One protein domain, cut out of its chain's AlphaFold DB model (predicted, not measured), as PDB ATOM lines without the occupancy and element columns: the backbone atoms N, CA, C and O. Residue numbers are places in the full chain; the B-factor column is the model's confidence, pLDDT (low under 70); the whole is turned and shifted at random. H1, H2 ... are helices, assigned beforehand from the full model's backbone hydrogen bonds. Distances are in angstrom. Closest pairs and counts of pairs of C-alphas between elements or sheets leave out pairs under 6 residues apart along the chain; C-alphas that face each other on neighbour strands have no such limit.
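This is residues 70 to 116 of the 116 residues of an uncharacterized protein of Thaumarchaeota archaeon (UniProt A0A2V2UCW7). Three helices follow one another like the sides of an open, unclosed frame: H2 makes the base, H1 comes in to its first end at a corner, and H3 leads away from its last end. H1 and H3 never meet, and residues 70 to 77 of H1 and residues 110 to 116 at the other end stick out free. The printed part has 47 residues with three named helices, in the order H1, H2, H3, and no named strand; its class is all helix. It is loose, with a radius of gyration of the C-alphas of 12.1 A and spans of 31 by 23 by 22 A.

H1, residues 70 to 84, and H2, residues 89 to 100, only just touch, with 3 pairs of C-alphas within 8 A, and touch only at the corner by their link. H1 touches H2 with residues 79 to 82 alone, and H2 touches H1 with residues 89 to 92 alone; the closest C-alphas of the two, those of Ile 82 and Glu 89, are 7.1 A apart. Their lines are about perpendicular, at 82 degrees. H2 and H3, residues 105 to 114, are close but not clearly touching, the closest C-alphas being those of Leu 99 and Pro 105, 5.4 A apart. They run opposite ways at a steep tilt of 60 degrees. H1 and H3 are apart. In H2 and H3 every O i to N i+4 pair is within hydrogen-bond range; in H1 10 of 11 are.

H1 begins at C-alpha 70 (-29.680, 22.539, 45.123) and is 22.1 A long from first to last C-alpha. H2 measures 16.4 A, from C-alpha 89 at (-19.800, 12.231, 30.731). H3 measures 14.7 A and ends at C-alpha 114 (-2.251, 26.081, 36.424).

The two C-alphas farthest apart, those of Asn 70 and Pro 103, are 33.0 A apart. The printed part has no cut, and both links, H1 to H2 and H2 to H3, are tight. Mean pLDDT of the printed part is 85.1; residues 115 to 116, at the chain's end, are under 70.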
ATOM      1  N   ASN A  70     -30.927  21.766  45.117       77.19
ATOM      2  CA  ASN A  70     -29.680  22.539  45.123       77.19
ATOM      3  C   ASN A  70     -28.497  21.735  44.561       77.19
ATOM      4  O   ASN A  70     -27.612  22.314  43.933       77.19
ATOM      5  N   ASP A  71     -28.505  20.412  44.732       79.50
ATOM      6  CA  ASP A  71     -27.452  19.532  44.223       79.50
ATOM      7  C   ASP A  71     -27.509  19.447  42.687       79.50
ATOM      8  O   ASP A  71     -26.479  19.480  42.015       79.50
ATOM      9  N   LEU A  72     -28.721  19.489  42.117       81.50
ATOM     10  CA  LEU A  72     -28.963  19.582  40.670       81.50
ATOM     11  C   LEU A  72     -28.322  20.821  40.034       81.50
ATOM     12  O   LEU A  72     -27.769  20.739  38.937       81.50
ATOM     13  N   ALA A  73     -28.370  21.976  40.706       81.12
ATOM     14  CA  ALA A  73     -27.759  23.200  40.186       81.12
ATOM     15  C   ALA A  73     -26.234  23.055  40.032       81.12
ATOM     16  O   ALA A  73     -25.634  23.632  39.120       81.12
ATOM     17  N   CYS A  74     -25.595  22.264  40.901       83.25
ATOM     18  CA  CYS A  74     -24.190  21.905  40.750       83.25
ATOM     19  C   CYS A  74     -23.975  21.011  39.520       83.25
ATOM     20  O   CYS A  74     -23.133  21.336  38.681       83.25
ATOM     21  N   SER A  75     -24.790  19.966  39.354       84.06
ATOM     22  CA  SER A  75     -24.719  19.049  38.207       84.06
ATOM     23  C   SER A  75     -24.900  19.760  36.861       84.06
ATOM     24  O   SER A  75     -24.174  19.474  35.913       84.06
ATOM     25  N   VAL A  76     -25.805  20.742  36.769       86.12
ATOM     26  CA  VAL A  76     -25.993  21.541  35.544       86.12
ATOM     27  C   VAL A  76     -24.743  22.360  35.212       86.12
ATOM     28  O   VAL A  76     -24.321  22.397  34.055       86.12
ATOM     29  N   ARG A  77     -24.118  22.996  36.213       87.50
ATOM     30  CA  ARG A  77     -22.854  23.723  36.009       87.50
ATOM     31  C   ARG A  77     -21.741  22.783  35.551       87.50
ATOM     32  O   ARG A  77     -21.044  23.118  34.599       87.50
ATOM     33  N   LEU A  78     -21.618  21.612  36.177       87.75
ATOM     34  CA  LEU A  78     -20.650  20.585  35.789       87.75
ATOM     35  C   LEU A  78     -20.843  20.162  34.323       87.75
ATOM     36  O   LEU A  78     -19.889  20.188  33.553       87.75
ATOM     37  N   ASN A  79     -22.080  19.870  33.912       89.06
ATOM     38  CA  ASN A  79     -22.403  19.483  32.535       89.06
ATOM     39  C   ASN A  79     -22.019  20.573  31.516       89.06
ATOM     40  O   ASN A  79     -21.512  20.280  30.435       89.06
ATOM     41  N   ASN A  80     -22.195  21.851  31.862       89.31
ATOM     42  CA  ASN A  80     -21.748  22.942  30.996       89.31
ATOM     43  C   ASN A  80     -20.220  22.970  30.844       89.31
ATOM     44  O   ASN A  80     -19.736  23.169  29.733       89.31
ATOM     45  N   TYR A  81     -19.455  22.725  31.914       89.00
ATOM     46  CA  TYR A  81     -17.997  22.605  31.808       89.00
ATOM     47  C   TYR A  81     -17.583  21.427  30.918       89.00
ATOM     48  O   TYR A  81     -16.745  21.617  30.042       89.00
ATOM     49  N   ILE A  82     -18.219  20.259  31.078       89.19
ATOM     50  CA  ILE A  82     -17.983  19.061  30.248       89.19
ATOM     51  C   ILE A  82     -18.174  19.381  28.762       89.19
ATOM     52  O   ILE A  82     -17.293  19.117  27.942       89.19
ATOM     53  N   LYS A  83     -19.298  20.018  28.416       86.56
ATOM     54  CA  LYS A  83     -19.588  20.424  27.034       86.56
ATOM     55  C   LYS A  83     -18.571  21.432  26.501       86.56
ATOM     56  O   LYS A  83     -18.141  21.314  25.358       86.56
ATOM     57  N   ASN A  84     -18.170  22.403  27.323       88.88
ATOM     58  CA  ASN A  84     -17.259  23.472  26.911       88.88
ATOM     59  C   ASN A  84     -15.840  22.977  26.621       88.88
ATOM     60  O   ASN A  84     -15.192  23.509  25.724       88.88
ATOM     61  N   ILE A  85     -15.362  21.963  27.346       87.62
ATOM     62  CA  ILE A  85     -14.043  21.363  27.091       87.62
ATOM     63  C   ILE A  85     -14.072  20.325  25.954       87.62
ATOM     64  O   ILE A  85     -13.051  19.707  25.665       87.62
ATOM     65  N   GLY A  86     -15.224  20.138  25.296       87.94
ATOM     66  CA  GLY A  86     -15.370  19.252  24.141       87.94
ATOM     67  C   GLY A  86     -15.340  17.760  24.484       87.94
ATOM     68  O   GLY A  86     -14.992  16.954  23.625       87.94
ATOM     69  N   THR A  87     -15.689  17.391  25.721       88.31
ATOM     70  CA  THR A  87     -15.763  15.992  26.171       88.31
ATOM     71  C   THR A  87     -17.206  15.576  26.484       88.31
ATOM     72  O   THR A  87     -18.148  16.341  26.265       88.31
ATOM     73  N   ASN A  88     -17.404  14.346  26.957       88.56
ATOM     74  CA  ASN A  88     -18.696  13.816  27.396       88.56
ATOM     75  C   ASN A  88     -18.592  13.184  28.798       88.56
ATOM     76  O   ASN A  88     -17.498  13.083  29.356       88.56
ATOM     77  N   GLU A  89     -19.733  12.799  29.375       87.88
ATOM     78  CA  GLU A  89     -19.800  12.231  30.731       87.88
ATOM     79  C   GLU A  89     -18.942  10.964  30.876       87.88
ATOM     80  O   GLU A  89     -18.123  10.917  31.788       87.88
ATOM     81  N   ASP A  90     -19.019  10.013  29.939       89.56
ATOM     82  CA  ASP A  90     -18.254   8.753  29.991       89.56
ATOM     83  C   ASP A  90     -16.732   8.983  29.999       89.56
ATOM     84  O   ASP A  90     -15.969   8.332  30.724       89.56
ATOM     85  N   GLN A  91     -16.267   9.925  29.174       90.19
ATOM     86  CA  GLN A  91     -14.858  10.303  29.089       90.19
ATOM     87  C   GLN A  91     -14.388  11.003  30.364       90.19
ATOM     88  O   GLN A  91     -13.296  10.701  30.854       90.19
ATOM     89  N   LEU A  92     -15.204  11.907  30.918       89.56
ATOM     90  CA  LEU A  92     -14.883  12.567  32.180       89.56
ATOM     91  C   LEU A  92     -14.859  11.558  33.336       89.56
ATOM     92  O   LEU A  92     -13.938  11.589  34.150       89.56
ATOM     93  N   GLU A  93     -15.829  10.650  33.403       89.81
ATOM     94  CA  GLU A  93     -15.896   9.617  34.437       89.81
ATOM     95  C   GLU A  93     -14.664   8.709  34.381       89.81
ATOM     96  O   GLU A  93     -14.007   8.485  35.400       89.81
ATOM     97  N   SER A  94     -14.269   8.285  33.178       90.12
ATOM     98  CA  SER A  94     -13.038   7.519  32.961       90.12
ATOM     99  C   SER A  94     -11.792   8.286  33.413       90.12
ATOM    100  O   SER A  94     -10.899   7.715  34.039       90.12
ATOM    101  N   PHE A  95     -11.721   9.589  33.127       86.88
ATOM    102  CA  PHE A  95     -10.625  10.443  33.581       86.88
ATOM    103  C   PHE A  95     -10.561  10.530  35.112       86.88
ATOM    104  O   PHE A  95      -9.493  10.311  35.683       86.88
ATOM    105  N   ILE A  96     -11.691  10.773  35.784       88.62
ATOM    106  CA  ILE A  96     -11.775  10.822  37.253       88.62
ATOM    107  C   ILE A  96     -11.380   9.471  37.866       88.62
ATOM    108  O   ILE A  96     -10.602   9.435  38.819       88.62
ATOM    109  N   ALA A  97     -11.858   8.359  37.305       89.38
ATOM    110  CA  ALA A  97     -11.506   7.018  37.764       89.38
ATOM    111  C   ALA A  97     -10.003   6.735  37.610       89.38
ATOM    112  O   ALA A  97      -9.375   6.180  38.511       89.38
ATOM    113  N   ASN A  98      -9.396   7.154  36.498       87.50
ATOM    114  CA  ASN A  98      -7.955   7.022  36.288       87.50
ATOM    115  C   ASN A  98      -7.152   7.893  37.261       87.50
ATOM    116  O   ASN A  98      -6.154   7.423  37.808       87.50
ATOM    117  N   LEU A  99      -7.603   9.124  37.525       87.19
ATOM    118  CA  LEU A  99      -6.996   9.991  38.534       87.19
ATOM    119  C   LEU A  99      -7.040   9.351  39.920       87.19
ATOM    120  O   LEU A  99      -6.021   9.337  40.599       87.19
ATOM    121  N   ALA A 100      -8.172   8.772  40.324       83.94
ATOM    122  CA  ALA A 100      -8.315   8.122  41.626       83.94
ATOM    123  C   ALA A 100      -7.348   6.938  41.834       83.94
ATOM    124  O   ALA A 100      -7.044   6.589  42.972       83.94
ATOM    125  N   ASN A 101      -6.847   6.340  40.746       86.62
ATOM    126  CA  ASN A 101      -5.839   5.277  40.769       86.62
ATOM    127  C   ASN A 101      -4.391   5.798  40.652       86.62
ATOM    128  O   ASN A 101      -3.446   5.008  40.695       86.62
ATOM    129  N   SER A 102      -4.198   7.108  40.477       86.31
ATOM    130  CA  SER A 102      -2.879   7.741  40.464       86.31
ATOM    131  C   SER A 102      -2.252   7.710  41.866       86.31
ATOM    132  O   SER A 102      -2.972   7.864  42.850       86.31
ATOM    133  N   PRO A 103      -0.917   7.588  41.992       84.25
ATOM    134  CA  PRO A 103      -0.240   7.711  43.283       84.25
ATOM    135  C   PRO A 103      -0.411   9.089  43.942       84.25
ATOM    136  O   PRO A 103      -0.322   9.189  45.162       84.25
ATOM    137  N   GLU A 104      -0.611  10.146  43.144       88.12
ATOM    138  CA  GLU A 104      -0.684  11.545  43.602       88.12
ATOM    139  C   GLU A 104      -1.745  12.336  42.797       88.12
ATOM    140  O   GLU A 104      -1.400  13.181  41.961       88.12
ATOM    141  N   PRO A 105      -3.049  12.047  42.974       84.62
ATOM    142  CA  PRO A 105      -4.131  12.677  42.209       84.62
ATOM    143  C   PRO A 105      -4.193  14.199  42.380       84.62
ATOM    144  O   PRO A 105      -4.509  14.912  41.426       84.62
ATOM    145  N   GLU A 106      -3.844  14.719  43.557       86.75
ATOM    146  CA  GLU A 106      -3.892  16.152  43.857       86.75
ATOM    147  C   GLU A 106      -2.912  16.944  42.987       86.75
ATOM    148  O   GLU A 106      -3.258  18.020  42.503       86.75
ATOM    149  N   LYS A 107      -1.722  16.390  42.710       84.56
ATOM    150  CA  LYS A 107      -0.723  17.044  41.851       84.56
ATOM    151  C   LYS A 107      -1.207  17.180  40.413       84.56
ATOM    152  O   LYS A 107      -0.942  18.188  39.767       84.56
ATOM    153  N   LEU A 108      -1.926  16.182  39.899       81.94
ATOM    154  CA  LEU A 108      -2.479  16.231  38.542       81.94
ATOM    155  C   LEU A 108      -3.589  17.282  38.431       81.94
ATOM    156  O   LEU A 108      -3.650  18.003  37.435       81.94
ATOM    157  N   ILE A 109      -4.416  17.415  39.471       85.06
ATOM    158  CA  ILE A 109      -5.417  18.485  39.570       85.06
ATOM    159  C   ILE A 109      -4.728  19.856  39.640       85.06
ATOM    160  O   ILE A 109      -5.134  20.786  38.947       85.06
ATOM    161  N   GLU A 110      -3.671  19.988  40.441       85.94
ATOM    162  CA  GLU A 110      -2.920  21.236  40.593       85.94
ATOM    163  C   GLU A 110      -2.262  21.683  39.281       85.94
ATOM    164  O   GLU A 110      -2.346  22.860  38.926       85.94
ATOM    165  N   VAL A 111      -1.681  20.746  38.523       85.19
ATOM    166  CA  VAL A 111      -1.145  21.010  37.180       85.19
ATOM    167  C   VAL A 111      -2.253  21.477  36.240       85.19
ATOM    168  O   VAL A 111      -2.088  22.502  35.588       85.19
ATOM    169  N   ALA A 112      -3.392  20.778  36.192       81.38
ATOM    170  CA  ALA A 112      -4.510  21.161  35.329       81.38
ATOM    171  C   ALA A 112      -5.043  22.570  35.652       81.38
ATOM    172  O   ALA A 112      -5.334  23.341  34.741       81.38
ATOM    173  N   ASN A 113      -5.098  22.936  36.936       81.69
ATOM    174  CA  ASN A 113      -5.542  24.260  37.379       81.69
ATOM    175  C   ASN A 113      -4.553  25.393  37.042       81.69
ATOM    176  O   ASN A 113      -4.972  26.544  36.975       81.69
ATOM    177  N   HIS A 114      -3.268  25.094  36.818       82.19
ATOM    178  CA  HIS A 114      -2.251  26.081  36.424       82.19
ATOM    179  C   HIS A 114      -2.165  26.324  34.908       82.19
ATOM    180  O   HIS A 114      -1.436  27.215  34.477       82.19
ATOM    181  N   VAL A 115      -2.869  25.530  34.094       68.62
ATOM    182  CA  VAL A 115      -2.904  25.673  32.624       68.62
ATOM    183  C   VAL A 115      -4.033  26.622  32.171       68.62
ATOM    184  O   VAL A 115      -4.122  26.942  30.985       68.62
ATOM    185  N   ALA A 116      -4.875  27.085  33.105       55.16
ATOM    186  CA  ALA A 116      -5.969  28.031  32.873       55.16
ATOM    187  C   ALA A 116      -5.509  29.496  32.794       55.16
ATOM    188  O   ALA A 116      -4.619  29.892  33.582       55.16
TER     189      ALA A 116